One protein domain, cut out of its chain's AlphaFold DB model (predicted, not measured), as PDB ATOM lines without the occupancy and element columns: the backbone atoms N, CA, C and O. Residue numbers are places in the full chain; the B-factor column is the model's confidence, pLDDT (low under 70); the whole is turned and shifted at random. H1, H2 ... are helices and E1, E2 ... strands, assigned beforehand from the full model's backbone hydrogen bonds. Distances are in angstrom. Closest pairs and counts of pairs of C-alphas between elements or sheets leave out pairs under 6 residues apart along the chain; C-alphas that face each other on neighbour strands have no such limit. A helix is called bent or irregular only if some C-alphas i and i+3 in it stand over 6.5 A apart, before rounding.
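Overview. This is residues 18 to 48 and 57 to 138 of the 152 residues of the protein "BQ2448_7541 protein" of Microbotryum intermedium (UniProt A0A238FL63). Two helix pairs form a loose helical end, with H1 and H2 meeting at a corner and H3 and H4 near each other, while a small two-strand hairpin, E1 and E2, lies at the far end. Two long stretches without named elements, residues 57 to 77 and 88 to 108, lead out to that hairpin and back. The 113 printed residues hold, in order, H1, H2, E1, E2, H3 and H4; the class is mostly helix, though under half of the residues are in named elements. The whole is loose, with a radius of gyration of the C-alphas of 16.5 A and spans of 50 by 35 by 30 A.

Arrangement. H1, residues 18 to 30, touches H2, residues 34 to 43, about perpendicular at 84 degrees; their closest C-alphas, of Glu 27 and Leu 34, are 5.6 A apart. E1, residues 78 to 80, and E2, residues 83 to 87, form an antiparallel hairpin at 121 degrees, with N 83 and O 80 within hydrogen-bond range at 3.1 A. H3, residues 109 to 120, and H4, residues 130 to 136, are close but not clearly touching: the closest C-alphas, of Leu 119 and Val 133, are 6.5 A apart. Their lines are only just about perpendicular, at 71 degrees. H2 and H3 are only just apart, the closest C-alphas being 8.4 A from each other. Every O i to N i+4 pair is within hydrogen-bond range in H1; H2 has 5 of 6, H3 7 of 8 and H4 2 of 3.

Along the chain. H1 begins at C-alpha 18 (190.364, 202.374, 217.783) and is 18.5 A long; H2 is 12.1 A and only just irregular, with C-alphas 40 and 43 6.6 A apart. E1 spans 6.2 A and E2 8.4 A. H3 is 16.1 A long, and H4, 10.3 A, ends at C-alpha 136 (185.040, 217.187, 222.640).

Size, cuts and confidence. The C-alphas farthest apart, of Leu 48 and Leu 82, are 50.8 A from each other. Residues 49 to 56 are not printed, and C-alphas 48 and 57 are 10.9 A apart across this cut. The link from E2 to H3 is long, 21 residues. The pLDDT is under 70 at residues 45 to 48, 79 and 89 to 98.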
ATOM      1  N   ALA A  18     190.042 201.179 218.568       91.00
ATOM      2  CA  ALA A  18     190.364 202.374 217.783       91.00
ATOM      3  C   ALA A  18     191.356 203.307 218.504       91.00
ATOM      4  O   ALA A  18     192.282 203.828 217.887       91.00
ATOM      5  N   ILE A  19     191.226 203.452 219.828       93.81
ATOM      6  CA  ILE A  19     192.145 204.265 220.638       93.81
ATOM      7  C   ILE A  19     193.552 203.636 220.714       93.81
ATOM      8  O   ILE A  19     194.544 204.358 220.798       93.81
ATOM      9  N   ASP A  20     193.683 202.311 220.603       91.12
ATOM     10  CA  ASP A  20     194.997 201.658 220.511       91.12
ATOM     11  C   ASP A  20     195.680 201.938 219.162       91.12
ATOM     12  O   ASP A  20     196.890 202.148 219.113       91.12
ATOM     13  N   TYR A  21     194.922 202.018 218.064       92.06
ATOM     14  CA  TYR A  21     195.467 202.462 216.773       92.06
ATOM     15  C   TYR A  21     195.850 203.948 216.780       92.06
ATOM     16  O   TYR A  21     196.858 204.332 216.180       92.06
ATOM     17  N   LEU A  22     195.091 204.786 217.495       94.81
ATOM     18  CA  LEU A  22     195.459 206.186 217.709       94.81
ATOM     19  C   LEU A  22     196.790 206.299 218.465       94.81
ATOM     20  O   LEU A  22     197.637 207.100 218.074       94.81
ATOM     21  N   ALA A  23     197.012 205.465 219.484       93.12
ATOM     22  CA  ALA A  23     198.294 205.394 220.182       93.12
ATOM     23  C   ALA A  23     199.457 205.093 219.225       93.12
ATOM     24  O   ALA A  23     200.416 205.860 219.191       93.12
ATOM     25  N   LEU A  24     199.336 204.060 218.384       93.00
ATOM     26  CA  LEU A  24     200.356 203.737 217.373       93.00
ATOM     27  C   LEU A  24     200.606 204.900 216.400       93.00
ATOM     28  O   LEU A  24     201.741 205.141 215.991       93.00
ATOM     29  N   THR A  25     199.557 205.643 216.044       95.94
ATOM     30  CA  THR A  25     199.671 206.829 215.182       95.94
ATOM     31  C   THR A  25     200.480 207.934 215.864       95.94
ATOM     32  O   THR A  25     201.364 208.524 215.239       95.94
ATOM     33  N   ILE A  26     200.234 208.190 217.154       95.62
ATOM     34  CA  ILE A  26     201.013 209.152 217.946       95.62
ATOM     35  C   ILE A  26     202.475 208.706 218.023       95.62
ATOM     36  O   ILE A  26     203.365 209.517 217.766       95.62
ATOM     37  N   GLU A  27     202.740 207.432 218.320       94.19
ATOM     38  CA  GLU A  27     204.103 206.889 218.396       94.19
ATOM     39  C   GLU A  27     204.851 207.040 217.062       94.19
ATOM     40  O   GLU A  27     205.988 207.512 217.038       94.19
ATOM     41  N   ALA A  28     204.195 206.736 215.937       95.50
ATOM     42  CA  ALA A  28     204.779 206.869 214.604       95.50
ATOM     43  C   ALA A  28     205.129 208.322 214.239       95.50
ATOM     44  O   ALA A  28     206.179 208.572 213.646       95.50
ATOM     45  N   VAL A  29     204.272 209.286 214.594       97.50
ATOM     46  CA  VAL A  29     204.488 210.714 214.285       97.50
ATOM     47  C   VAL A  29     205.502 211.359 215.233       97.50
ATOM     48  O   VAL A  29     206.227 212.271 214.840       97.50
ATOM     49  N   THR A  30     205.565 210.900 216.481       95.12
ATOM     50  CA  THR A  30     206.426 211.492 217.518       95.12
ATOM     51  C   THR A  30     207.777 210.793 217.660       95.12
ATOM     52  O   THR A  30     208.695 211.367 218.244       95.12
ATOM     53  N   GLY A  31     207.926 209.590 217.094       94.25
ATOM     54  CA  GLY A  31     209.172 208.825 217.073       94.25
ATOM     55  C   GLY A  31     209.541 208.186 218.412       94.25
ATOM     56  O   GLY A  31     210.705 207.848 218.621       94.25
ATOM     57  N   GLY A  32     208.583 208.040 219.329       90.69
ATOM     58  CA  GLY A  32     208.818 207.509 220.667       90.69
ATOM     59  C   GLY A  32     207.594 206.799 221.241       90.69
ATOM     60  O   GLY A  32     206.514 206.861 220.655       90.69
ATOM     61  N   PRO A  33     207.756 206.111 222.379       91.38
ATOM     62  CA  PRO A  33     206.663 205.401 223.022       91.38
ATOM     63  C   PRO A  33     205.602 206.378 223.556       91.38
ATOM     64  O   PRO A  33     205.926 207.466 224.038       91.38
ATOM     65  N   LEU A  34     204.330 205.972 223.552       93.06
ATOM     66  CA  LEU A  34     203.201 206.828 223.948       93.06
ATOM     67  C   LEU A  34     203.361 207.412 225.362       93.06
ATOM     68  O   LEU A  34     202.994 208.563 225.605       93.06
ATOM     69  N   ILE A  35     203.947 206.651 226.293       92.31
ATOM     70  CA  ILE A  35     204.194 207.127 227.660       92.31
ATOM     71  C   ILE A  35     205.117 208.352 227.699       92.31
ATOM     72  O   ILE A  35     204.897 209.243 228.519       92.31
ATOM     73  N   ASP A  36     206.094 208.451 226.798       92.38
ATOM     74  CA  ASP A  36     206.993 209.605 226.736       92.38
ATOM     75  C   ASP A  36     206.245 210.839 226.229       92.38
ATOM     76  O   ASP A  36     206.449 211.946 226.734       92.38
ATOM     77  N   TYR A  37     205.309 210.652 225.291       93.62
ATOM     78  CA  TYR A  37     204.413 211.721 224.862       93.62
ATOM     79  C   TYR A  37     203.531 212.209 226.018       93.62
ATOM     80  O   TYR A  37     203.423 213.420 226.234       93.62
ATOM     81  N   PHE A  38     202.932 211.302 226.794       94.38
ATOM     82  CA  PHE A  38     202.124 211.683 227.953       94.38
ATOM     83  C   PHE A  38     202.945 212.398 229.021       94.38
ATOM     84  O   PHE A  38     202.530 213.458 229.489       94.38
ATOM     85  N   LYS A  39     204.129 211.882 229.363       92.06
ATOM     86  CA  LYS A  39     205.047 212.537 230.300       92.06
ATOM     87  C   LYS A  39     205.381 213.949 229.856       92.06
ATOM     88  O   LYS A  39     205.170 214.889 230.612       92.06
ATOM     89  N   LYS A  40     205.802 214.110 228.604       91.44
ATOM     90  CA  LYS A  40     206.240 215.396 228.061       91.44
ATOM     91  C   LYS A  40     205.124 216.439 227.970       91.44
ATOM     92  O   LYS A  40     205.400 217.617 228.197       91.44
ATOM     93  N   ASN A  41     203.917 216.029 227.574       92.06
ATOM     94  CA  ASN A  41     202.859 216.959 227.161       92.06
ATOM     95  C   ASN A  41     201.689 217.055 228.148       92.06
ATOM     96  O   ASN A  41     200.964 218.043 228.110       92.06
ATOM     97  N   ILE A  42     201.489 216.063 229.020       94.19
ATOM     98  CA  ILE A  42     200.326 215.989 229.918       94.19
ATOM     99  C   ILE A  42     200.764 215.914 231.380       94.19
ATOM    100  O   ILE A  42     200.231 216.644 232.215       94.19
ATOM    101  N   PHE A  43     201.720 215.044 231.711       93.06
ATOM    102  CA  PHE A  43     202.011 214.693 233.099       93.06
ATOM    103  C   PHE A  43     203.115 215.545 233.719       93.06
ATOM    104  O   PHE A  43     202.841 216.333 234.624       93.06
ATOM    105  N   GLU A  44     204.352 215.409 233.257       86.38
ATOM    106  CA  GLU A  44     205.526 215.918 233.957       86.38
ATOM    107  C   GLU A  44     205.739 217.399 233.653       86.38
ATOM    108  O   GLU A  44     205.821 217.817 232.499       86.38
ATOM    109  N   GLN A  45     205.863 218.211 234.703       67.44
ATOM    110  CA  GLN A  45     206.319 219.582 234.526       67.44
ATOM    111  C   GLN A  45     207.758 219.557 234.027       67.44
ATOM    112  O   GLN A  45     208.652 219.043 234.692       67.44
ATOM    113  N   GLN A  46     207.989 220.135 232.854       59.59
ATOM    114  CA  GLN A  46     209.349 220.408 232.417       59.59
ATOM    115  C   GLN A  46     209.950 221.490 233.322       59.59
ATOM    116  O   GLN A  46     209.218 222.351 233.817       59.59
ATOM    117  N   ASN A  47     211.274 221.465 233.513       55.09
ATOM    118  CA  ASN A  47     212.055 222.488 234.229       55.09
ATOM    119  C   ASN A  47     212.077 223.824 233.459       55.09
ATOM    120  O   ASN A  47     213.129 224.399 233.185       55.09
ATOM    121  N   LEU A  48     210.908 224.300 233.048       55.81
ATOM    122  CA  LEU A  48     210.716 225.609 232.471       55.81
ATOM    123  C   LEU A  48     210.815 226.598 233.624       55.81
ATOM    124  O   LEU A  48     210.107 226.477 234.627       55.81
ATOM    125  N   LEU A  57     200.842 227.489 228.593       79.06
ATOM    126  CA  LEU A  57     200.534 226.066 228.569       79.06
ATOM    127  C   LEU A  57     201.591 225.288 229.348       79.06
ATOM    128  O   LEU A  57     202.791 225.540 229.209       79.06
ATOM    129  N   ARG A  58     201.152 224.345 230.178       84.75
ATOM    130  CA  ARG A  58     202.057 223.511 230.972       84.75
ATOM    131  C   ARG A  58     201.433 222.159 231.314       84.75
ATOM    132  O   ARG A  58     200.238 222.106 231.595       84.75
ATOM    133  N   PRO A  59     202.241 221.092 231.395       89.94
ATOM    134  CA  PRO A  59     201.808 219.816 231.952       89.94
ATOM    135  C   PRO A  59     201.289 219.935 233.395       89.94
ATOM    136  O   PRO A  59     201.623 220.862 234.143       89.94
ATOM    137  N   LEU A  60     200.483 218.959 233.806       92.06
ATOM    138  CA  LEU A  60     199.673 218.981 235.030       92.06
ATOM    139  C   LEU A  60     200.448 218.680 236.327       92.06
ATOM    140  O   LEU A  60     199.876 218.715 237.426       92.06
ATOM    141  N   GLY A  61     201.737 218.355 236.230       91.50
ATOM    142  CA  GLY A  61     202.541 217.892 237.364       91.50
ATOM    143  C   GLY A  61     201.996 216.589 237.949       91.50
ATOM    144  O   GLY A  61     201.778 216.488 239.159       91.50
ATOM    145  N   ILE A  62     201.653 215.639 237.085       93.62
ATOM    146  CA  ILE A  62     201.286 214.267 237.438       93.62
ATOM    147  C   ILE A  62     202.569 213.435 237.407       93.62
ATOM    148  O   ILE A  62     203.287 213.464 236.417       93.62
ATOM    149  N   ASN A  63     202.849 212.695 238.480       91.12
ATOM    150  CA  ASN A  63     204.111 211.953 238.632       91.12
ATOM    151  C   ASN A  63     203.901 210.462 238.950       91.12
ATOM    152  O   ASN A  63     204.861 209.731 239.166       91.12
ATOM    153  N   ASP A  64     202.650 210.014 239.034       90.81
ATOM    154  CA  ASP A  64     202.254 208.674 239.481       90.81
ATOM    155  C   ASP A  64     201.435 207.914 238.425       90.81
ATOM    156  O   ASP A  64     200.901 206.849 238.726       90.81
ATOM    157  N   MET A  65     201.325 208.454 237.202       91.25
ATOM    158  CA  MET A  65     200.674 207.775 236.084       91.25
ATOM    159  C   MET A  65     201.677 207.012 235.223       91.25
ATOM    160  O   MET A  65     202.613 207.601 234.684       91.25
ATOM    161  N   SER A  66     201.485 205.700 235.078       88.81
ATOM    162  CA  SER A  66     202.375 204.847 234.282       88.81
ATOM    163  C   SER A  66     201.696 203.552 233.831       88.81
ATOM    164  O   SER A  66     200.669 203.167 234.383       88.81
ATOM    165  N   TYR A  67     202.282 202.862 232.851       86.75
ATOM    166  CA  TYR A  67     201.860 201.511 232.452       86.75
ATOM    167  C   TYR A  67     202.410 200.408 233.366       86.75
ATOM    168  O   TYR A  67     202.035 199.243 233.230       86.75
ATOM    169  N   GLU A  68     203.267 200.768 234.323       83.81
ATOM    170  CA  GLU A  68     203.755 199.844 235.335       83.81
ATOM    171  C   GLU A  68     202.749 199.770 236.495       83.81
ATOM    172  O   GLU A  68     202.316 200.805 237.018       83.81
ATOM    173  N   PRO A  69     202.347 198.563 236.923       77.69
ATOM    174  CA  PRO A  69     201.408 198.415 238.022       77.69
ATOM    175  C   PRO A  69     202.039 198.919 239.332       77.69
ATOM    176  O   PRO A  69     203.140 198.488 239.686       77.69
ATOM    177  N   PRO A  70     201.353 199.781 240.106       78.81
ATOM    178  CA  PRO A  70     201.906 200.290 241.349       78.81
ATOM    179  C   PRO A  70     201.933 199.196 242.422       78.81
ATOM    180  O   PRO A  70     201.037 198.349 242.507       78.81
ATOM    181  N   THR A  71     202.954 199.232 243.278       79.00
ATOM    182  CA  THR A  71     203.168 198.230 244.339       79.00
ATOM    183  C   THR A  71     202.111 198.283 245.440       79.00
ATOM    184  O   THR A  71     201.864 197.278 246.100       79.00
ATOM    185  N   ASN A  72     201.459 199.431 245.625       78.19
ATOM    186  CA  ASN A  72     200.432 199.674 246.639       78.19
ATOM    187  C   ASN A  72     198.995 199.569 246.094       78.19
ATOM    188  O   ASN A  72     198.069 200.104 246.706       78.19
ATOM    189  N   ARG A  73     198.786 198.915 244.942       76.00
ATOM    190  CA  ARG A  73     197.440 198.745 244.381       76.00
ATOM    191  C   ARG A  73     196.565 197.872 245.279       76.00
ATOM    192  O   ARG A  73     196.993 196.819 245.748       76.00
ATOM    193  N   ILE A  74     195.309 198.272 245.431       73.56
ATOM    194  CA  ILE A  74     194.261 197.440 246.022       73.56
ATOM    195  C   ILE A  74     193.391 196.947 244.871       73.56
ATOM    196  O   ILE A  74     192.793 197.747 244.152       73.56
ATOM    197  N   ASN A  75     193.339 195.633 244.670       74.19
ATOM    198  CA  ASN A  75     192.426 195.047 243.697       74.19
ATOM    199  C   ASN A  75     191.002 195.105 244.260       74.19
ATOM    200  O   ASN A  75     190.715 194.514 245.299       74.19
ATOM    201  N   MET A  76     190.129 195.842 243.576       73.88
ATOM    202  CA  MET A  76     188.716 195.976 243.953       73.88
ATOM    203  C   MET A  76     187.812 194.972 243.228       73.88
ATOM    204  O   MET A  76     186.678 194.768 243.642       73.88
ATOM    205  N   ALA A  77     188.314 194.347 242.160       75.88
ATOM    206  CA  ALA A  77     187.626 193.278 241.449       75.88
ATOM    207  C   ALA A  77     188.093 191.916 241.973       75.88
ATOM    208  O   ALA A  77     189.297 191.684 242.104       75.88
ATOM    209  N   TYR A  78     187.134 191.034 242.241       76.25
ATOM    210  CA  TYR A  78     187.320 189.645 242.655       76.25
ATOM    211  C   TYR A  78     186.510 188.796 241.685       76.25
ATOM    212  O   TYR A  78     185.285 188.802 241.737       76.25
ATOM    213  N   ASP A  79     187.207 188.206 240.721       68.50
ATOM    214  CA  ASP A  79     186.606 187.427 239.635       68.50
ATOM    215  C   ASP A  79     187.692 186.574 238.959       68.50
ATOM    216  O   ASP A  79     187.813 186.528 237.734       68.50
ATOM    217  N   ASP A  80     188.605 185.998 239.751       74.81
ATOM    218  CA  ASP A  80     189.558 185.036 239.199       74.81
ATOM    219  C   ASP A  80     188.785 183.742 238.869       74.81
ATOM    220  O   ASP A  80     188.171 183.157 239.766       74.81
ATOM    221  N   PRO A  81     188.794 183.269 237.607       72.38
ATOM    222  CA  PRO A  81     188.035 182.081 237.213       72.38
ATOM    223  C   PRO A  81     188.443 180.804 237.961       72.38
ATOM    224  O   PRO A  81     187.680 179.838 237.977       72.38
ATOM    225  N   LEU A  82     189.651 180.771 238.533       80.25
ATOM    226  CA  LEU A  82     190.176 179.642 239.303       80.25
ATOM    227  C   LEU A  82     189.906 179.784 240.808       80.25
ATOM    228  O   LEU A  82     189.853 178.771 241.503       80.25
ATOM    229  N   ASP A  83     189.733 181.009 241.304       82.62
ATOM    230  CA  ASP A  83     189.402 181.303 242.699       82.62
ATOM    231  C   ASP A  83     188.575 182.601 242.799       82.62
ATOM    232  O   ASP A  83     189.142 183.689 242.881       82.62
ATOM    233  N   PRO A  84     187.234 182.523 242.869       79.19
ATOM    234  CA  PRO A  84     186.374 183.707 242.955       79.19
ATOM    235  C   PRO A  84     186.625 184.598 244.183       79.19
ATOM    236  O   PRO A  84     186.178 185.743 244.217       79.19
ATOM    237  N   SER A  85     187.314 184.084 245.209       80.31
ATOM    238  CA  SER A  85     187.712 184.851 246.394       80.31
ATOM    239  C   SER A  85     189.079 185.524 246.246       80.31
ATOM    240  O   SER A  85     189.441 186.382 247.056       80.31
ATOM    241  N   ALA A  86     189.827 185.180 245.196       80.69
ATOM    242  CA  ALA A  86     191.062 185.845 244.845       80.69
ATOM    243  C   ALA A  86     190.780 187.133 244.057       80.69
ATOM    244  O   ALA A  86     189.827 187.221 243.274       80.69
ATOM    245  N   PRO A  87     191.633 188.156 244.220       76.75
ATOM    246  CA  PRO A  87     191.505 189.353 243.420       76.75
ATOM    247  C   PRO A  87     191.732 189.040 241.943       76.75
ATOM    248  O   PRO A  87     192.662 188.302 241.602       76.75
ATOM    249  N   TRP A  88     190.936 189.664 241.075       73.94
ATOM    250  CA  TRP A  88     191.063 189.530 239.633       73.94
ATOM    251  C   TRP A  88     192.496 189.841 239.198       73.94
ATOM    252  O   TRP A  88     193.079 190.882 239.535       73.94
ATOM    253  N   LYS A  89     193.072 188.917 238.436       67.56
ATOM    254  CA  LYS A  89     194.359 189.095 237.777       67.56
ATOM    255  C   LYS A  89     194.091 189.257 236.298       67.56
ATOM    256  O   LYS A  89     193.422 188.431 235.684       67.56
ATOM    257  N   ALA A  90     194.670 190.298 235.715       62.25
ATOM    258  CA  ALA A  90     194.699 190.413 234.271       62.25
ATOM    259  C   ALA A  90     195.365 189.149 233.693       62.25
ATOM    260  O   ALA A  90     196.423 188.734 234.174       62.25
ATOM    261  N   GLY A  91     194.704 188.500 232.729       52.97
ATOM    262  CA  GLY A  91     195.079 187.164 232.260       52.97
ATOM    263  C   GLY A  91     196.500 187.069 231.675       52.97
ATOM    264  O   GLY A  91     197.130 188.088 231.384       52.97
ATOM    265  N   PRO A  92     197.032 185.850 231.461       42.06
ATOM    266  CA  PRO A  92     198.344 185.645 230.841       42.06
ATOM    267  C   PRO A  92     198.421 186.356 229.478       42.06
ATOM    268  O   PRO A  92     197.603 186.103 228.600       42.06
ATOM    269  N   GLY A  93     199.375 187.281 229.313       45.88
ATOM    270  CA  GLY A  93     199.467 188.183 228.150       45.88
ATOM    271  C   GLY A  93     199.019 189.627 228.419       45.88
ATOM    272  O   GLY A  93     199.299 190.513 227.614       45.88
ATOM    273  N   ALA A  94     198.417 189.895 229.580       46.69
ATOM    274  CA  ALA A  94     198.103 191.240 230.060       46.69
ATOM    275  C   ALA A  94     199.296 191.961 230.709       46.69
ATOM    276  O   ALA A  94     199.132 193.043 231.272       46.69
ATOM    277  N   THR A  95     200.509 191.403 230.628       45.28
ATOM    278  CA  THR A  95     201.721 192.217 230.754       45.28
ATOM    279  C   THR A  95     201.714 193.210 229.598       45.28
ATOM    280  O   THR A  95     202.130 192.886 228.484       45.28
ATOM    281  N   LEU A  96     201.170 194.392 229.879       50.94
ATOM    282  CA  LEU A  96     201.029 195.573 229.032       50.94
ATOM    283  C   LEU A  96     202.407 196.143 228.663       50.94
ATOM    284  O   LEU A  96     202.712 197.292 228.943       50.94
ATOM    285  N   LYS A  97     203.269 195.346 228.022       53.44
ATOM    286  CA  LYS A  97     204.551 195.844 227.502       53.44
ATOM    287  C   LYS A  97     204.363 196.880 226.387       53.44
ATOM    288  O   LYS A  97     205.321 197.547 226.023       53.44
ATOM    289  N   ALA A  98     203.155 196.990 225.835       68.38
ATOM    290  CA  ALA A  98     202.783 198.015 224.872       68.38
ATOM    291  C   ALA A  98     201.983 199.116 225.578       68.38
ATOM    292  O   ALA A  98     201.000 198.813 226.261       68.38
ATOM    293  N   ASN A  99     202.377 200.375 225.374       82.38
ATOM    294  CA  ASN A  99     201.648 201.548 225.853       82.38
ATOM    295  C   ASN A  99     200.342 201.698 225.062       82.38
ATOM    296  O   ASN A  99     200.267 202.396 224.053       82.38
ATOM    297  N   ARG A 100     199.312 200.975 225.494       86.56
ATOM    298  CA  ARG A 100     198.000 200.958 224.849       86.56
ATOM    299  C   ARG A 100     197.256 202.261 225.092       86.56
ATOM    300  O   ARG A 100     197.248 202.778 226.207       86.56
ATOM    301  N   GLY A 101     196.589 202.766 224.062       89.25
ATOM    302  CA  GLY A 101     195.770 203.968 224.188       89.25
ATOM    303  C   GLY A 101     194.455 203.707 224.924       89.25
ATOM    304  O   GLY A 101     193.990 204.571 225.661       89.25
ATOM    305  N   GLY A 102     193.853 202.525 224.737       89.62
ATOM    306  CA  GLY A 102     192.522 202.212 225.267       89.62
ATOM    307  C   GLY A 102     192.498 201.664 226.697       89.62
ATOM    308  O   GLY A 102     191.443 201.649 227.323       89.62
ATOM    309  N   ALA A 103     193.629 201.186 227.226       85.62
ATOM    310  CA  ALA A 103     193.706 200.593 228.562       85.62
ATOM    311  C   ALA A 103     195.145 200.547 229.094       85.62
ATOM    312  O   ALA A 103     196.105 200.637 228.338       85.62
ATOM    313  N   GLY A 104     195.292 200.300 230.398       84.69
ATOM    314  CA  GLY A 104     196.567 199.892 230.998       84.69
ATOM    315  C   GLY A 104     197.358 200.982 231.712       84.69
ATOM    316  O   GLY A 104     198.359 200.664 232.345       84.69
ATOM    317  N   LEU A 105     196.904 202.235 231.664       88.94
ATOM    318  CA  LEU A 105     197.485 203.300 232.471       88.94
ATOM    319  C   LEU A 105     196.977 203.195 233.918       88.94
ATOM    320  O   LEU A 105     195.773 203.227 234.175       88.94
ATOM    321  N   PHE A 106     197.901 203.087 234.865       88.06
ATOM    322  CA  PHE A 106     197.640 203.177 236.299       88.06
ATOM    323  C   PHE A 106     197.877 204.607 236.776       88.06
ATOM    324  O   PHE A 106     198.723 205.297 236.220       88.06
ATOM    325  N   GLY A 107     197.169 205.044 237.818       89.19
ATOM    326  CA  GLY A 107     197.379 206.341 238.461       89.19
ATOM    327  C   GLY A 107     196.461 206.549 239.660       89.19
ATOM    328  O   GLY A 107     195.485 205.814 239.832       89.19
ATOM    329  N   SER A 108     196.752 207.547 240.499       90.75
ATOM    330  CA  SER A 108     195.857 207.890 241.605       90.75
ATOM    331  C   SER A 108     194.604 208.644 241.133       90.75
ATOM    332  O   SER A 108     194.643 209.371 240.130       90.75
ATOM    333  N   PRO A 109     193.503 208.577 241.908       92.81
ATOM    334  CA  PRO A 109     192.330 209.416 241.676       92.81
ATOM    335  C   PRO A 109     192.670 210.911 241.627       92.81
ATOM    336  O   PRO A 109     192.132 211.640 240.800       92.81
ATOM    337  N   ASN A 110     193.605 211.371 242.466       94.44
ATOM    338  CA  ASN A 110     194.031 212.772 242.501       94.44
ATOM    339  C   ASN A 110     194.642 213.223 241.173       94.44
ATOM    340  O   ASN A 110     194.341 214.322 240.704       94.44
ATOM    341  N   SER A 111     195.475 212.386 240.558       94.56
ATOM    342  CA  SER A 111     196.077 212.687 239.261       94.56
ATOM    343  C   SER A 111     195.059 212.662 238.131       94.56
ATOM    344  O   SER A 111     195.052 213.575 237.306       94.56
ATOM    345  N   TYR A 112     194.127 211.707 238.136       95.38
ATOM    346  CA  TYR A 112     193.046 211.682 237.147       95.38
ATOM    347  C   TYR A 112     192.122 212.905 237.270       95.38
ATOM    348  O   TYR A 112     191.751 213.517 236.270       95.38
ATOM    349  N   LEU A 113     191.832 213.351 238.496       96.88
ATOM    350  CA  LEU A 113     191.051 214.566 238.737       96.88
ATOM    351  C   LEU A 113     191.721 215.835 238.199       96.88
ATOM    352  O   LEU A 113     191.011 216.783 237.876       96.88
ATOM    353  N   LYS A 114     193.054 215.884 238.077       95.69
ATOM    354  CA  LYS A 114     193.721 217.010 237.405       95.69
ATOM    355  C   LYS A 114     193.347 217.067 235.922       95.69
ATOM    356  O   LYS A 114     193.047 218.150 235.438       95.69
ATOM    357  N   ILE A 115     193.294 215.918 235.240       95.75
ATOM    358  CA  ILE A 115     192.882 215.822 233.828       95.75
ATOM    359  C   ILE A 115     191.424 216.273 233.677       95.75
ATOM    360  O   ILE A 115     191.125 217.137 232.856       95.75
ATOM    361  N   VAL A 116     190.527 215.758 234.524       97.06
ATOM    362  CA  VAL A 116     189.102 216.139 234.511       97.06
ATOM    363  C   VAL A 116     188.923 217.638 234.777       97.06
ATOM    364  O   VAL A 116     188.167 218.303 234.073       97.06
ATOM    365  N   ARG A 117     189.647 218.204 235.754       96.31
ATOM    366  CA  ARG A 117     189.618 219.648 236.049       96.31
ATOM    367  C   ARG A 117     190.114 220.502 234.891       96.31
ATOM    368  O   ARG A 117     189.597 221.596 234.715       96.31
ATOM    369  N   THR A 118     191.080 220.024 234.113       94.94
ATOM    370  CA  THR A 118     191.529 220.728 232.910       94.94
ATOM    371  C   THR A 118     190.434 220.802 231.855       94.94
ATOM    372  O   THR A 118     190.238 221.868 231.286       94.94
ATOM    373  N   LEU A 119     189.672 219.727 231.639       95.69
ATOM    374  CA  LEU A 119     188.528 219.761 230.720       95.69
ATOM    375  C   LEU A 119     187.404 220.678 231.229       95.69
ATOM    376  O   LEU A 119     186.834 221.424 230.448       95.69
ATOM    377  N   LEU A 120     187.135 220.675 232.540       95.38
ATOM    378  CA  LEU A 120     186.182 221.597 233.181       95.38
ATOM    379  C   LEU A 120     186.627 223.069 233.141       95.38
ATOM    380  O   LEU A 120     185.799 223.958 233.294       95.38
ATOM    381  N   GLY A 121     187.931 223.317 233.023       94.50
ATOM    382  CA  GLY A 121     188.542 224.645 232.982       94.50
ATOM    383  C   GLY A 121     188.925 225.068 231.568       94.50
ATOM    384  O   GLY A 121     190.021 225.601 231.384       94.50
ATOM    385  N   ASP A 122     188.078 224.769 230.579       94.12
ATOM    386  CA  ASP A 122     188.236 225.195 229.180       94.12
ATOM    387  C   ASP A 122     189.567 224.765 228.543       94.12
ATOM    388  O   ASP A 122     190.136 225.430 227.673       94.12
ATOM    389  N   GLY A 123     190.102 223.642 229.021       91.81
ATOM    390  CA  GLY A 123     191.354 223.064 228.565       91.81
ATOM    391  C   GLY A 123     192.608 223.646 229.204       91.81
ATOM    392  O   GLY A 123     193.705 223.155 228.930       91.81
ATOM    393  N   GLN A 124     192.513 224.628 230.097       92.19
ATOM    394  CA  GLN A 124     193.705 225.159 230.750       92.19
ATOM    395  C   GLN A 124     194.252 224.205 231.831       92.19
ATOM    396  O   GLN A 124     193.497 223.594 232.593       92.19
ATOM    397  N   PRO A 125     195.586 224.065 231.952       90.88
ATOM    398  CA  PRO A 125     196.636 224.726 231.171       90.88
ATOM    399  C   PRO A 125     197.193 223.872 230.009       90.88
ATOM    400  O   PRO A 125     198.327 224.093 229.596       90.88
ATOM    401  N   LEU A 126     196.479 222.854 229.518       91.19
ATOM    402  CA  LEU A 126     197.010 221.930 228.501       91.19
ATOM    403  C   LEU A 126     196.729 222.365 227.064       91.19
ATOM    404  O   LEU A 126     197.584 222.224 226.192       91.19
ATOM    405  N   PHE A 127     195.528 222.867 226.806       90.62
ATOM    406  CA  PHE A 127     195.051 223.152 225.464       90.62
ATOM    407  C   PHE A 127     195.279 224.619 225.110       90.62
ATOM    408  O   PHE A 127     194.980 225.526 225.884       90.62
ATOM    409  N   GLN A 128     195.793 224.851 223.901       87.56
ATOM    410  CA  GLN A 128     196.018 226.199 223.376       87.56
ATOM    411  C   GLN A 128     194.712 226.935 223.064       87.56
ATOM    412  O   GLN A 128     194.649 228.155 223.179       87.56
ATOM    413  N   LYS A 129     193.708 226.186 222.613       89.00
ATOM    414  CA  LYS A 129     192.446 226.681 222.075       89.00
ATOM    415  C   LYS A 129     191.307 226.059 222.858       89.00
ATOM    416  O   LYS A 129     191.200 224.831 222.871       89.00
ATOM    417  N   THR A 130     190.477 226.883 223.484       91.06
ATOM    418  CA  THR A 130     189.287 226.430 224.217       91.06
ATOM    419  C   THR A 130     188.333 225.667 223.302       91.06
ATOM    420  O   THR A 130     187.803 224.635 223.703       91.06
ATOM    421  N   GLU A 131     188.261 226.056 222.029       94.75
ATOM    422  CA  GLU A 131     187.464 225.396 220.991       94.75
ATOM    423  C   GLU A 131     187.841 223.915 220.824       94.75
ATOM    424  O   GLU A 131     187.022 223.089 220.433       94.75
ATOM    425  N   THR A 132     189.088 223.540 221.152       94.38
ATOM    426  CA  THR A 132     189.503 222.127 221.126       94.38
ATOM    427  C   THR A 132     188.740 221.311 222.158       94.38
ATOM    428  O   THR A 132     188.361 220.183 221.863       94.38
ATOM    429  N   VAL A 133     188.523 221.870 223.351       95.12
ATOM    430  CA  VAL A 133     187.757 221.216 224.414       95.12
ATOM    431  C   VAL A 133     186.269 221.285 224.112       95.12
ATOM    432  O   VAL A 133     185.610 220.265 224.254       95.12
ATOM    433  N   GLU A 134     185.755 222.414 223.623       95.31
ATOM    434  CA  GLU A 134     184.344 222.551 223.226       95.31
ATOM    435  C   GLU A 134     183.933 221.466 222.218       95.31
ATOM    436  O   GLU A 134     182.952 220.760 222.446       95.31
ATOM    437  N   ASN A 135     184.757 221.220 221.193       95.75
ATOM    438  CA  ASN A 135     184.519 220.164 220.204       95.75
ATOM    439  C   ASN A 135     184.453 218.747 220.813       95.75
ATOM    440  O   ASN A 135     183.787 217.874 220.256       95.75
ATOM    441  N   MET A 136     185.121 218.488 221.949       94.88
ATOM    442  CA  MET A 136     185.040 217.187 222.640       94.88
ATOM    443  C   MET A 136     183.651 216.931 223.242       94.88
ATOM    444  O   MET A 136     183.329 215.778 223.532       94.88
ATOM    445  N   PHE A 137     182.852 217.982 223.447       94.00
ATOM    446  CA  PHE A 137     181.494 217.921 224.000       94.00
ATOM    447  C   PHE A 137     180.400 218.048 222.931       94.00
ATOM    448  O   PHE A 137     179.215 218.039 223.270       94.00
ATOM    449  N   GLU A 138     180.773 218.146 221.656       92.81
ATOM    450  CA  GLU A 138     179.832 218.087 220.540       92.81
ATOM    451  C   GLU A 138     179.479 216.641 220.169       92.81
ATOM    452  O   GLU A 138     180.228 215.698 220.435       92.81
TER     453      GLU A 138